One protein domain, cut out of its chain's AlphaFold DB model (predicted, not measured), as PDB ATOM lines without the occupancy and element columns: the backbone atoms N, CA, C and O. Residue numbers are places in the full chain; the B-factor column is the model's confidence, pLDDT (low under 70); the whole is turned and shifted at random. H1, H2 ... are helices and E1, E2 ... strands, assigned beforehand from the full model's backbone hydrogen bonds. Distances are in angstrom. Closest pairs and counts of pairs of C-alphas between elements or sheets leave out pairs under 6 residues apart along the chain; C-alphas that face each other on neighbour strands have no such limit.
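What this domain is: This is residues 64 to 162 of the 734 residues of the protein "GGDEF domain-containing protein" of Cavenderia fasciculata (strain SH3) (UniProt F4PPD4). A strongly twisted sheet of six strands forms a curved wall, with H1 and H2 packed on one face and the other face bare, and H3 runs off from the sheet as an arm whose residues 152 to 161 stick out with His 162. The sheet runs E3, E2, E1, E6, E5, E4, antiparallel throughout, and with H1 and H2 on one face it makes two layers. The 99 printed residues hold six named strands and three named helices, in the order E1 E2 E3 H1 H2 E4 E5 E6 H3, of mixed class. The whole is compact, with a radius of gyration of the C-alphas of 14.5 A, yet elongated by the arm, spanning 49 by 31 by 23 A.

How they stand to each other: E1, residues 64 to 70, is an inner strand and forms a hairpin with E2, residues 75 to 78; N 68 and O 77 are 3.0 A apart. E2 forms a hairpin with the edge strand E3, residues 81 to 84, with N 76 and O 83 at 2.9 A. E1, E2 and E3 are a meander, each strand the antiparallel neighbour of the one before. H1, residues 85 to 91, stands up from the sheet at 48 degrees, over E3. H2, residues 96 to 105, only just touches H1, with 3 pairs of C-alphas within 8 A, the closest being those of Cys 89 and Ser 96 at 5.9 A. H2 has a height over the sheet of 6.7 A, and its closest C-alpha pair with the edge strand E4, residues 113 to 118, is Ile 103 and Val 115 at 6.6 A. E4, E5, residues 125 to 133, and E6, residues 138 to 145, are a second meander; N 115 and O 128 are 2.8 A apart, and N 129 and O 142 are 2.8 A apart. E6 is also the antiparallel neighbour of E1, with N 67 and O 141 at 2.8 A. H3, residues 147 to 161, only grazes the sheet with residues 147 to 151, and is apart from H1 and H2. In H1, H2 and H3 every O i to N i+4 pair is within hydrogen-bond range.

Where its parts are: E1 begins at C-alpha 64, (137.635, 162.204, 186.094), and is 19.1 A long; E2 and E3 follow with four residues each. H1 has 7 residues, H2 is 14.1 A long and E4 16.1 A. E5, 24.1 A, bends by 58 degrees at residue 130, and E6, 21.0 A, bends by 55 degrees at residue 141. H3, 20.8 A, ends at C-alpha 161, (163.196, 143.036, 185.423).

The domain as a whole: The two C-alphas farthest apart, those of Ser 135 and His 162, are 49.3 A apart. The printed part has no cut and no long link. Mean pLDDT of the printed part is 79.0; under 70 are residues 64, 79 to 80, 106 to 114 and 122.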
ATOM      1  N   ILE A  64     138.798 162.817 186.756       67.81
ATOM      2  CA  ILE A  64     137.635 162.204 186.094       67.81
ATOM      3  C   ILE A  64     136.880 163.235 185.235       67.81
ATOM      4  O   ILE A  64     136.232 164.153 185.738       67.81
ATOM      5  N   SER A  65     136.928 163.059 183.913       73.50
ATOM      6  CA  SER A  65     136.170 163.856 182.936       73.50
ATOM      7  C   SER A  65     135.038 163.024 182.339       73.50
ATOM      8  O   SER A  65     135.288 162.020 181.680       73.50
ATOM      9  N   ILE A  66     133.787 163.426 182.546       77.62
ATOM     10  CA  ILE A  66     132.615 162.779 181.945       77.62
ATOM     11  C   ILE A  66     132.391 163.403 180.571       77.62
ATOM     12  O   ILE A  66     132.218 164.617 180.471       77.62
ATOM     13  N   LEU A  67     132.412 162.575 179.525       83.31
ATOM     14  CA  LEU A  67     132.423 163.003 178.128       83.31
ATOM     15  C   LEU A  67     131.159 162.569 177.381       83.31
ATOM     16  O   LEU A  67     130.780 161.396 177.405       83.31
ATOM     17  N   GLU A  68     130.587 163.502 176.623       86.50
ATOM     18  CA  GLU A  68     129.718 163.209 175.483       86.50
ATOM     19  C   GLU A  68     130.409 163.707 174.207       86.50
ATOM     20  O   GLU A  68     130.571 164.912 174.016       86.50
ATOM     21  N   ILE A  69     130.837 162.782 173.346       86.94
ATOM     22  CA  ILE A  69     131.523 163.064 172.077       86.94
ATOM     23  C   ILE A  69     130.568 162.746 170.930       86.94
ATOM     24  O   ILE A  69     130.178 161.593 170.769       86.94
ATOM     25  N   ASN A  70     130.223 163.735 170.107       88.12
ATOM     26  CA  ASN A  70     129.486 163.528 168.862       88.12
ATOM     27  C   ASN A  70     130.449 163.661 167.671       88.12
ATOM     28  O   ASN A  70     130.968 164.748 167.406       88.12
ATOM     29  N   PHE A  71     130.683 162.559 166.952       86.62
ATOM     30  CA  PHE A  71     131.668 162.504 165.864       86.62
ATOM     31  C   PHE A  71     131.167 163.093 164.536       86.62
ATOM     32  O   PHE A  71     131.992 163.496 163.714       86.62
ATOM     33  N   ILE A  72     129.845 163.193 164.341       86.44
ATOM     34  CA  ILE A  72     129.231 163.869 163.184       86.44
ATOM     35  C   ILE A  72     129.359 165.387 163.352       86.44
ATOM     36  O   ILE A  72     129.910 166.067 162.495       86.44
ATOM     37  N   ASN A  73     128.909 165.909 164.495       87.75
ATOM     38  CA  ASN A  73     128.889 167.343 164.787       87.75
ATOM     39  C   ASN A  73     130.251 167.890 165.253       87.75
ATOM     40  O   ASN A  73     130.364 169.091 165.477       87.75
ATOM     41  N   ARG A  74     131.258 167.024 165.450       89.19
ATOM     42  CA  ARG A  74     132.603 167.358 165.961       89.19
ATOM     43  C   ARG A  74     132.588 168.172 167.259       89.19
ATOM     44  O   ARG A  74     133.366 169.106 167.431       89.19
ATOM     45  N   ILE A  75     131.727 167.787 168.201       88.50
ATOM     46  CA  ILE A  75     131.575 168.447 169.509       88.50
ATOM     47  C   ILE A  75     131.862 167.462 170.642       88.50
ATOM     48  O   ILE A  75     131.377 166.329 170.627       88.50
ATOM     49  N   VAL A  76     132.600 167.929 171.650       87.31
ATOM     50  CA  VAL A  76     132.822 167.247 172.930       87.31
ATOM     51  C   VAL A  76     132.252 168.101 174.056       87.31
ATOM     52  O   VAL A  76     132.661 169.247 174.241       87.31
ATOM     53  N   LYS A  77     131.336 167.534 174.840       85.00
ATOM     54  CA  LYS A  77     130.880 168.110 176.112       85.00
ATOM     55  C   LYS A  77     131.635 167.434 177.251       85.00
ATOM     56  O   LYS A  77     131.693 166.205 177.274       85.00
ATOM     57  N   SER A  78     132.199 168.208 178.180       80.00
ATOM     58  CA  SER A  78     133.002 167.692 179.297       80.00
ATOM     59  C   SER A  78     132.725 168.442 180.599       80.00
ATOM     60  O   SER A  78     133.022 169.632 180.686       80.00
ATOM     61  N   ASN A  79     132.165 167.747 181.599       63.31
ATOM     62  CA  ASN A  79     131.822 168.178 182.976       63.31
ATOM     63  C   ASN A  79     130.973 169.464 183.181       63.31
ATOM     64  O   ASN A  79     130.244 169.521 184.164       63.31
ATOM     65  N   ASN A  80     131.048 170.470 182.304       63.03
ATOM     66  CA  ASN A  80     130.167 171.643 182.158       63.03
ATOM     67  C   ASN A  80     130.482 172.470 180.883       63.03
ATOM     68  O   ASN A  80     129.718 173.370 180.542       63.03
ATOM     69  N   SER A  81     131.586 172.201 180.171       74.31
ATOM     70  CA  SER A  81     131.961 172.898 178.932       74.31
ATOM     71  C   SER A  81     131.528 172.133 177.674       74.31
ATOM     72  O   SER A  81     131.251 170.934 177.719       74.31
ATOM     73  N   SER A  82     131.490 172.834 176.538       85.31
ATOM     74  CA  SER A  82     131.299 172.265 175.201       85.31
ATOM     75  C   SER A  82     132.337 172.874 174.260       85.31
ATOM     76  O   SER A  82     132.368 174.091 174.098       85.31
ATOM     77  N   VAL A  83     133.184 172.039 173.662       89.50
ATOM     78  CA  VAL A  83     134.310 172.421 172.787       89.50
ATOM     79  C   VAL A  83     134.266 171.612 171.487       89.50
ATOM     80  O   VAL A  83     133.523 170.630 171.404       89.50
ATOM     81  N   SER A  84     135.047 171.985 170.467       90.00
ATOM     82  CA  SER A  84     135.181 171.112 169.291       90.00
ATOM     83  C   SER A  84     136.020 169.867 169.601       90.00
ATOM     84  O   SER A  84     136.854 169.862 170.513       90.00
ATOM     85  N   LEU A  85     135.822 168.801 168.822       87.44
ATOM     86  CA  LEU A  85     136.617 167.575 168.919       87.44
ATOM     87  C   LEU A  85     138.104 167.858 168.683       87.44
ATOM     88  O   LEU A  85     138.961 167.278 169.343       87.44
ATOM     89  N   GLU A  86     138.408 168.779 167.776       88.75
ATOM     90  CA  GLU A  86     139.758 169.190 167.413       88.75
ATOM     91  C   GLU A  86     140.432 169.958 168.561       88.75
ATOM     92  O   GLU A  86     141.574 169.648 168.898       88.75
ATOM     93  N   GLN A  87     139.721 170.879 169.225       85.94
ATOM     94  CA  GLN A  87     140.216 171.589 170.415       85.94
ATOM     95  C   GLN A  87     140.466 170.629 171.585       85.94
ATOM     96  O   GLN A  87     141.509 170.700 172.234       85.94
ATOM     97  N   PHE A  88     139.542 169.692 171.823       87.81
ATOM     98  CA  PHE A  88     139.700 168.645 172.833       87.81
ATOM     99  C   PHE A  88     140.910 167.743 172.533       87.81
ATOM    100  O   PHE A  88     141.730 167.468 173.409       87.81
ATOM    101  N   CYS A  89     141.077 167.308 171.284       86.25
ATOM    102  CA  CYS A  89     142.219 166.481 170.899       86.25
ATOM    103  C   CYS A  89     143.546 167.242 171.032       86.25
ATOM    104  O   CYS A  89     144.526 166.666 171.501       86.25
ATOM    105  N   GLN A  90     143.576 168.542 170.718       86.12
ATOM    106  CA  GLN A  90     144.740 169.399 170.958       86.12
ATOM    107  C   GLN A  90     145.092 169.500 172.451       86.12
ATOM    108  O   GLN A  90     146.256 169.301 172.797       86.12
ATOM    109  N   SER A  91     144.122 169.733 173.348       84.69
ATOM    110  CA  SER A  91     144.404 169.919 174.784       84.69
ATOM    111  C   SER A  91     144.970 168.674 175.480       84.69
ATOM    112  O   SER A  91     145.723 168.806 176.440       84.69
ATOM    113  N   TYR A  92     144.646 167.473 174.988       82.56
ATOM    114  CA  TYR A  92     145.181 166.200 175.500       82.56
ATOM    115  C   TYR A  92     146.312 165.610 174.629       82.56
ATOM    116  O   TYR A  92     146.800 164.513 174.906       82.56
ATOM    117  N   LEU A  93     146.737 166.322 173.574       84.12
ATOM    118  CA  LEU A  93     147.676 165.848 172.546       84.12
ATOM    119  C   LEU A  93     147.276 164.483 171.946       84.12
ATOM    120  O   LEU A  93     148.131 163.647 171.658       84.12
ATOM    121  N   ILE A  94     145.979 164.242 171.768       84.94
ATOM    122  CA  ILE A  94     145.395 163.034 171.168       84.94
ATOM    123  C   ILE A  94     145.207 163.260 169.655       84.94
ATOM    124  O   ILE A  94     145.104 164.395 169.190       84.94
ATOM    125  N   ASP A  95     145.177 162.191 168.854       84.31
ATOM    126  CA  ASP A  95     144.701 162.278 167.470       84.31
ATOM    127  C   ASP A  95     143.194 162.008 167.373       84.31
ATOM    128  O   ASP A  95     142.715 161.012 167.918       84.31
ATOM    129  N   SER A  96     142.446 162.861 166.669       85.06
ATOM    130  CA  SER A  96     140.989 162.730 166.550       85.06
ATOM    131  C   SER A  96     140.556 161.517 165.721       85.06
ATOM    132  O   SER A  96     139.529 160.915 166.035       85.06
ATOM    133  N   ILE A  97     141.347 161.106 164.723       84.31
ATOM    134  CA  ILE A  97     141.072 159.920 163.903       84.31
ATOM    135  C   ILE A  97     141.401 158.661 164.709       84.31
ATOM    136  O   ILE A  97     140.583 157.745 164.762       84.31
ATOM    137  N   THR A  98     142.536 158.622 165.416       83.12
ATOM    138  CA  THR A  98     142.865 157.495 166.311       83.12
ATOM    139  C   THR A  98     141.858 157.360 167.460       83.12
ATOM    140  O   THR A  98     141.443 156.248 167.774       83.12
ATOM    141  N   LEU A  99     141.410 158.471 168.056       83.62
ATOM    142  CA  LEU A  99     140.353 158.502 169.076       83.62
ATOM    143  C   LEU A  99     139.039 157.909 168.548       83.62
ATOM    144  O   LEU A  99     138.468 157.023 169.185       83.62
ATOM    145  N   GLN A 100     138.582 158.370 167.380       84.12
ATOM    146  CA  GLN A 100     137.362 157.873 166.747       84.12
ATOM    147  C   GLN A 100     137.481 156.384 166.392       84.12
ATOM    148  O   GLN A 100     136.607 155.598 166.757       84.12
ATOM    149  N   ASN A 101     138.577 155.980 165.748       83.44
ATOM    150  CA  ASN A 101     138.800 154.597 165.330       83.44
ATOM    151  C   ASN A 101     138.891 153.640 166.524       83.44
ATOM    152  O   ASN A 101     138.283 152.576 166.473       83.44
ATOM    153  N   ASN A 102     139.577 154.016 167.610       81.19
ATOM    154  CA  ASN A 102     139.697 153.176 168.806       81.19
ATOM    155  C   ASN A 102     138.368 153.031 169.566       81.19
ATOM    156  O   ASN A 102     138.090 151.971 170.122       81.19
ATOM    157  N   ILE A 103     137.520 154.066 169.577       81.12
ATOM    158  CA  ILE A 103     136.166 153.971 170.142       81.12
ATOM    159  C   ILE A 103     135.276 153.083 169.259       81.12
ATOM    160  O   ILE A 103     134.604 152.194 169.780       81.12
ATOM    161  N   ILE A 104     135.313 153.250 167.935       79.12
ATOM    162  CA  ILE A 104     134.503 152.457 166.997       79.12
ATOM    163  C   ILE A 104     134.938 150.980 166.964       79.12
ATOM    164  O   ILE A 104     134.079 150.100 166.999       79.12
ATOM    165  N   SER A 105     136.241 150.681 166.951       72.75
ATOM    166  CA  SER A 105     136.760 149.302 166.928       72.75
ATOM    167  C   SER A 105     136.517 148.543 168.236       72.75
ATOM    168  O   SER A 105     136.386 147.322 168.231       72.75
ATOM    169  N   SER A 106     136.371 149.258 169.356       65.88
ATOM    170  CA  SER A 106     136.053 148.681 170.670       65.88
ATOM    171  C   SER A 106     134.591 148.224 170.846       65.88
ATOM    172  O   SER A 106     134.185 147.868 171.957       65.88
ATOM    173  N   MET A 107     133.784 148.220 169.777       59.84
ATOM    174  CA  MET A 107     132.398 147.742 169.787       59.84
ATOM    175  C   MET A 107     132.297 146.209 169.858       59.84
ATOM    176  O   MET A 107     132.069 145.533 168.857       59.84
ATOM    177  N   ASN A 108     132.338 145.663 171.075       52.56
ATOM    178  CA  ASN A 108     131.752 144.357 171.381       52.56
ATOM    179  C   ASN A 108     130.442 144.555 172.161       52.56
ATOM    180  O   ASN A 108     130.424 145.184 173.214       52.56
ATOM    181  N   GLN A 109     129.338 144.012 171.637       46.25
ATOM    182  CA  GLN A 109     127.952 144.452 171.905       46.25
ATOM    183  C   GLN A 109     127.436 144.348 173.362       46.25
ATOM    184  O   GLN A 109     126.317 144.780 173.632       46.25
ATOM    185  N   PHE A 110     128.207 143.791 174.303       39.09
ATOM    186  CA  PHE A 110     127.732 143.403 175.642       39.09
ATOM    187  C   PHE A 110     128.640 143.830 176.811       39.09
ATOM    188  O   PHE A 110     128.513 143.307 177.918       39.09
ATOM    189  N   SER A 111     129.566 144.771 176.618       42.75
ATOM    190  CA  SER A 111     130.394 145.323 177.706       42.75
ATOM    191  C   SER A 111     130.701 146.807 177.485       42.75
ATOM    192  O   SER A 111     130.734 147.238 176.334       42.75
ATOM    193  N   PRO A 112     130.917 147.604 178.552       50.47
ATOM    194  CA  PRO A 112     131.432 148.961 178.399       50.47
ATOM    195  C   PRO A 112     132.827 148.906 177.770       50.47
ATOM    196  O   PRO A 112     133.680 148.129 178.203       50.47
ATOM    197  N   SER A 113     133.052 149.723 176.747       56.91
ATOM    198  CA  SER A 113     134.306 149.734 176.001       56.91
ATOM    199  C   SER A 113     135.403 150.415 176.819       56.91
ATOM    200  O   SER A 113     135.345 151.626 177.021       56.91
ATOM    201  N   ASP A 114     136.384 149.638 177.290       63.53
ATOM    202  CA  ASP A 114     137.549 150.112 178.053       63.53
ATOM    203  C   ASP A 114     138.702 150.449 177.081       63.53
ATOM    204  O   ASP A 114     139.615 149.659 176.838       63.53
ATOM    205  N   VAL A 115     138.627 151.631 176.465       73.69
ATOM    206  CA  VAL A 115     139.583 152.119 175.458       73.69
ATOM    207  C   VAL A 115     140.771 152.784 176.150       73.69
ATOM    208  O   VAL A 115     140.595 153.637 177.016       73.69
ATOM    209  N   GLN A 116     141.999 152.444 175.753       77.31
ATOM    210  CA  GLN A 116     143.209 153.119 176.235       77.31
ATOM    211  C   GLN A 116     143.837 153.945 175.115       77.31
ATOM    212  O   GLN A 116     144.039 153.456 174.007       77.31
ATOM    213  N   ILE A 117     144.137 155.205 175.416       80.94
ATOM    214  CA  ILE A 117     144.667 156.195 174.480       80.94
ATOM    215  C   ILE A 117     145.949 156.782 175.069       80.94
ATOM    216  O   ILE A 117     146.055 157.022 176.273       80.94
ATOM    217  N   LYS A 118     146.942 156.985 174.209       79.81
ATOM    218  CA  LYS A 118     148.249 157.559 174.532       79.81
ATOM    219  C   LYS A 118     148.321 158.951 173.904       79.81
ATOM    220  O   LYS A 118     147.829 159.129 172.790       79.81
ATOM    221  N   SER A 119     148.928 159.923 174.578       83.00
ATOM    222  CA  SER A 119     149.239 161.204 173.935       83.00
ATOM    223  C   SER A 119     150.272 161.010 172.814       83.00
ATOM    224  O   SER A 119     151.115 160.114 172.893       83.00
ATOM    225  N   LYS A 120     150.263 161.876 171.792       76.50
ATOM    226  CA  LYS A 120     151.265 161.908 170.706       76.50
ATOM    227  C   LYS A 120     152.687 162.055 171.256       76.50
ATOM    228  O   LYS A 120     153.601 161.381 170.801       76.50
ATOM    229  N   SER A 121     152.848 162.846 172.320       71.38
ATOM    230  CA  SER A 121     154.096 162.991 173.090       71.38
ATOM    231  C   SER A 121     154.533 161.727 173.849       71.38
ATOM    232  O   SER A 121     155.571 161.736 174.504       71.38
ATOM    233  N   CYS A 122     153.729 160.658 173.840       69.38
ATOM    234  CA  CYS A 122     153.932 159.408 174.575       69.38
ATOM    235  C   CYS A 122     154.051 159.538 176.111       69.38
ATOM    236  O   CYS A 122     154.276 158.530 176.784       69.38
ATOM    237  N   SER A 123     153.878 160.744 176.659       73.19
ATOM    238  CA  SER A 123     154.031 161.074 178.081       73.19
ATOM    239  C   SER A 123     152.827 160.683 178.935       73.19
ATOM    240  O   SER A 123     153.002 160.340 180.107       73.19
ATOM    241  N   SER A 124     151.627 160.753 178.350       82.69
ATOM    242  CA  SER A 124     150.348 160.695 179.059       82.69
ATOM    243  C   SER A 124     149.475 159.549 178.554       82.69
ATOM    244  O   SER A 124     149.529 159.169 177.380       82.69
ATOM    245  N   TYR A 125     148.666 158.999 179.455       81.88
ATOM    246  CA  TYR A 125     147.777 157.870 179.210       81.88
ATOM    247  C   TYR A 125     146.377 158.169 179.745       81.88
ATOM    248  O   TYR A 125     146.204 158.536 180.907       81.88
ATOM    249  N   TYR A 126     145.381 157.949 178.895       85.06
ATOM    250  CA  TYR A 126     143.974 158.169 179.192       85.06
ATOM    251  C   TYR A 126     143.207 156.866 178.982       85.06
ATOM    252  O   TYR A 126     143.363 156.202 177.954       85.06
ATOM    253  N   ARG A 127     142.358 156.495 179.941       83.50
ATOM    254  CA  ARG A 127     141.380 155.415 179.775       83.50
ATOM    255  C   ARG A 127     139.996 156.015 179.603       83.50
ATOM    256  O   ARG A 127     139.546 156.755 180.471       83.50
ATOM    257  N   LEU A 128     139.330 155.676 178.506       83.81
ATOM    258  CA  LEU A 128     137.943 156.023 178.241       83.81
ATOM    259  C   LEU A 128     137.095 154.766 178.456       83.81
ATOM    260  O   LEU A 128     137.320 153.757 177.797       83.81
ATOM    261  N   THR A 129     136.124 154.840 179.361       80.56
ATOM    262  CA  THR A 129     135.177 153.761 179.669       80.56
ATOM    263  C   THR A 129     133.767 154.261 179.371       80.56
ATOM    264  O   THR A 129     133.309 155.220 179.997       80.56
ATOM    265  N   GLY A 130     133.053 153.655 178.422       77.00
ATOM    266  CA  GLY A 130     131.731 154.163 178.041       77.00
ATOM    267  C   GLY A 130     130.948 153.305 177.059       77.00
ATOM    268  O   GLY A 130     131.271 152.142 176.818       77.00
ATOM    269  N   LYS A 131     129.900 153.911 176.497       79.56
ATOM    270  CA  LYS A 131     129.062 153.355 175.434       79.56
ATOM    271  C   LYS A 131     129.153 154.249 174.199       79.56
ATOM    272  O   LYS A 131     128.900 155.448 174.284       79.56
ATOM    273  N   TYR A 132     129.423 153.644 173.048       82.81
ATOM    274  CA  TYR A 132     129.179 154.255 171.745       82.81
ATOM    275  C   TYR A 132     127.796 153.843 171.216       82.81
ATOM    276  O   TYR A 132     127.390 152.685 171.341       82.81
ATOM    277  N   ASP A 133     127.063 154.789 170.639       82.44
ATOM    278  CA  ASP A 133     125.854 154.551 169.858       82.44
ATOM    279  C   ASP A 133     126.149 154.834 168.384       82.44
ATOM    280  O   ASP A 133     126.265 155.985 167.963       82.44
ATOM    281  N   ALA A 134     126.246 153.768 167.589       81.44
ATOM    282  CA  ALA A 134     126.511 153.858 166.159       81.44
ATOM    283  C   ALA A 134     125.376 154.533 165.365       81.44
ATOM    284  O   ALA A 134     125.637 155.058 164.286       81.44
ATOM    285  N   SER A 135     124.138 154.555 165.881       83.06
ATOM    286  CA  SER A 135     122.998 155.166 165.178       83.06
ATOM    287  C   SER A 135     123.015 156.697 165.225       83.06
ATOM    288  O   SER A 135     122.602 157.349 164.269       83.06
ATOM    289  N   THR A 136     123.547 157.273 166.306       84.44
ATOM    290  CA  THR A 136     123.722 158.727 166.478       84.44
ATOM    291  C   THR A 136     125.175 159.182 166.319       84.44
ATOM    292  O   THR A 136     125.442 160.381 166.261       84.44
ATOM    293  N   SER A 137     126.121 158.237 166.235       86.94
ATOM    294  CA  SER A 137     127.574 158.465 166.285       86.94
ATOM    295  C   SER A 137     128.014 159.275 167.512       86.94
ATOM    296  O   SER A 137     128.861 160.171 167.428       86.94
ATOM    297  N   VAL A 138     127.423 158.949 168.667       85.19
ATOM    298  CA  VAL A 138     127.722 159.566 169.966       85.19
ATOM    299  C   VAL A 138     128.383 158.554 170.899       85.19
ATOM    300  O   VAL A 138     127.861 157.465 171.125       85.19
ATOM    301  N   PHE A 139     129.515 158.928 171.495       85.00
ATOM    302  CA  PHE A 139     130.086 158.253 172.661       85.00
ATOM    303  C   PHE A 139     129.670 158.988 173.936       85.00
ATOM    304  O   PHE A 139     129.884 160.193 174.048       85.00
ATOM    305  N   GLN A 140     129.120 158.261 174.906       82.44
ATOM    306  CA  GLN A 140     128.869 158.737 176.268       82.44
ATOM    307  C   GLN A 140     129.667 157.872 177.245       82.44
ATOM    308  O   GLN A 140     129.514 156.648 177.278       82.44
ATOM    309  N   GLY A 141     130.524 158.494 178.051       81.19
ATOM    310  CA  GLY A 141     131.418 157.760 178.939       81.19
ATOM    311  C   GLY A 141     132.232 158.638 179.875       81.19
ATOM    312  O   GLY A 141     131.956 159.820 180.063       81.19
ATOM    313  N   ILE A 142     133.248 158.031 180.471       79.25
ATOM    314  CA  ILE A 142     134.156 158.655 181.428       79.25
ATOM    315  C   ILE A 142     135.582 158.499 180.903       79.25
ATOM    316  O   ILE A 142     136.003 157.388 180.594       79.25
ATOM    317  N   MET A 143     136.328 159.597 180.835       82.62
ATOM    318  CA  MET A 143     137.773 159.610 180.644       82.62
ATOM    319  C   MET A 143     138.476 159.795 181.990       82.62
ATOM    320  O   MET A 143     138.159 160.709 182.752       82.62
ATOM    321  N   ILE A 144     139.450 158.932 182.257       82.12
ATOM    322  CA  ILE A 144     140.305 158.950 183.443       82.12
ATOM    323  C   ILE A 144     141.749 159.114 182.972       82.12
ATOM    324  O   ILE A 144     142.221 158.319 182.156       82.12
ATOM    325  N   ASP A 145     142.464 160.107 183.501       83.56
ATOM    326  CA  ASP A 145     143.923 160.157 183.366       83.56
ATOM    327  C   ASP A 145     144.531 159.059 184.249       83.56
ATOM    328  O   ASP A 145     144.378 159.073 185.473       83.56
ATOM    329  N   ASN A 146     145.199 158.084 183.627       79.88
ATOM    330  CA  ASN A 146     145.933 157.036 184.331       79.88
ATOM    331  C   ASN A 146     147.438 157.062 184.041       79.88
ATOM    332  O   ASN A 146     148.139 156.065 184.221       79.88
ATOM    333  N   THR A 147     147.962 158.232 183.670       81.44
ATOM    334  CA  THR A 147     149.387 158.490 183.445       81.44
ATOM    335  C   THR A 147     150.233 158.094 184.651       81.44
ATOM    336  O   THR A 147     151.214 157.369 184.489       81.44
ATOM    337  N   GLN A 148     149.845 158.495 185.867       78.69
ATOM    338  CA  GLN A 148     150.595 158.138 187.079       78.69
ATOM    339  C   GLN A 148     150.590 156.625 187.339       78.69
ATOM    340  O   GLN A 148     151.648 156.057 187.597       78.69
ATOM    341  N   GLU A 149     149.440 155.957 187.197       77.06
ATOM    342  CA  GLU A 149     149.318 154.495 187.322       77.06
ATOM    343  C   GLU A 149     150.227 153.787 186.301       77.06
ATOM    344  O   GLU A 149     151.008 152.903 186.649       77.06
ATOM    345  N   LYS A 150     150.202 154.224 185.037       79.81
ATOM    346  CA  LYS A 150     151.033 153.682 183.954       79.81
ATOM    347  C   LYS A 150     152.525 153.914 184.183       79.81
ATOM    348  O   LYS A 150     153.318 153.004 183.939       79.81
ATOM    349  N   GLN A 151     152.917 155.085 184.681       80.38
ATOM    350  CA  GLN A 151     154.306 155.389 185.033       80.38
ATOM    351  C   GLN A 151     154.777 154.577 186.250       80.38
ATOM    352  O   GLN A 151     155.885 154.043 186.221       80.38
ATOM    353  N   GLN A 152     153.941 154.415 187.281       76.06
ATOM    354  CA  GLN A 152     154.222 153.547 188.431       76.06
ATOM    355  C   GLN A 152     154.353 152.081 188.000       76.06
ATOM    356  O   GLN A 152     155.333 151.434 188.355       76.06
ATOM    357  N   LEU A 153     153.447 151.573 187.158       78.38
ATOM    358  CA  LEU A 153     153.530 150.226 186.586       78.38
ATOM    359  C   LEU A 153     154.763 150.041 185.688       78.38
ATOM    360  O   LEU A 153     155.335 148.952 185.677       78.38
ATOM    361  N   LYS A 154     155.206 151.072 184.951       78.56
ATOM    362  CA  LYS A 154     156.465 151.033 184.185       78.56
ATOM    363  C   LYS A 154     157.680 150.986 185.117       78.56
ATOM    364  O   LYS A 154     158.545 150.144 184.911       78.56
ATOM    365  N   LYS A 155     157.720 151.819 186.165       76.62
ATOM    366  CA  LYS A 155     158.779 151.786 187.192       76.62
ATOM    367  C   LYS A 155     158.832 150.423 187.890       76.62
ATOM    368  O   LYS A 155     159.885 149.802 187.890       76.62
ATOM    369  N   LEU A 156     157.695 149.916 188.369       78.56
ATOM    370  CA  LEU A 156     157.579 148.600 189.006       78.56
ATOM    371  C   LEU A 156     158.062 147.476 188.080       78.56
ATOM    372  O   LEU A 156     158.837 146.628 188.506       78.56
ATOM    373  N   LYS A 157     157.652 147.480 186.802       76.94
ATOM    374  CA  LYS A 157     158.155 146.521 185.805       76.94
ATOM    375  C   LYS A 157     159.667 146.620 185.641       76.94
ATOM    376  O   LYS A 157     160.320 145.586 185.676       76.94
ATOM    377  N   ASN A 158     160.218 147.828 185.518       75.25
ATOM    378  CA  ASN A 158     161.661 148.016 185.401       75.25
ATOM    379  C   ASN A 158     162.401 147.475 186.636       75.25
ATOM    380  O   ASN A 158     163.350 146.722 186.458       75.25
ATOM    381  N   THR A 159     161.946 147.775 187.856       76.38
ATOM    382  CA  THR A 159     162.525 147.241 189.106       76.38
ATOM    383  C   THR A 159     162.387 145.719 189.220       76.38
ATOM    384  O   THR A 159     163.264 145.064 189.769       76.38
ATOM    385  N   LEU A 160     161.314 145.130 188.683       83.19
ATOM    386  CA  LEU A 160     161.138 143.676 188.649       83.19
ATOM    387  C   LEU A 160     162.027 142.986 187.605       83.19
ATOM    388  O   LEU A 160     162.342 141.814 187.788       83.19
ATOM    389  N   THR A 161     162.429 143.659 186.520       87.31
ATOM    390  CA  THR A 161     163.196 143.036 185.423       87.31
ATOM    391  C   THR A 161     164.678 143.387 185.369       87.31
ATOM    392  O   THR A 161     165.426 142.639 184.749       87.31
ATOM    393  N   HIS A 162     165.119 144.480 185.986       92.31
ATOM    394  CA  HIS A 162     166.525 144.895 185.977       92.31
ATOM    395  C   HIS A 162     167.158 144.726 187.360       92.31
ATOM    396  O   HIS A 162     166.460 144.636 188.372       92.31
TER     397      HIS A 162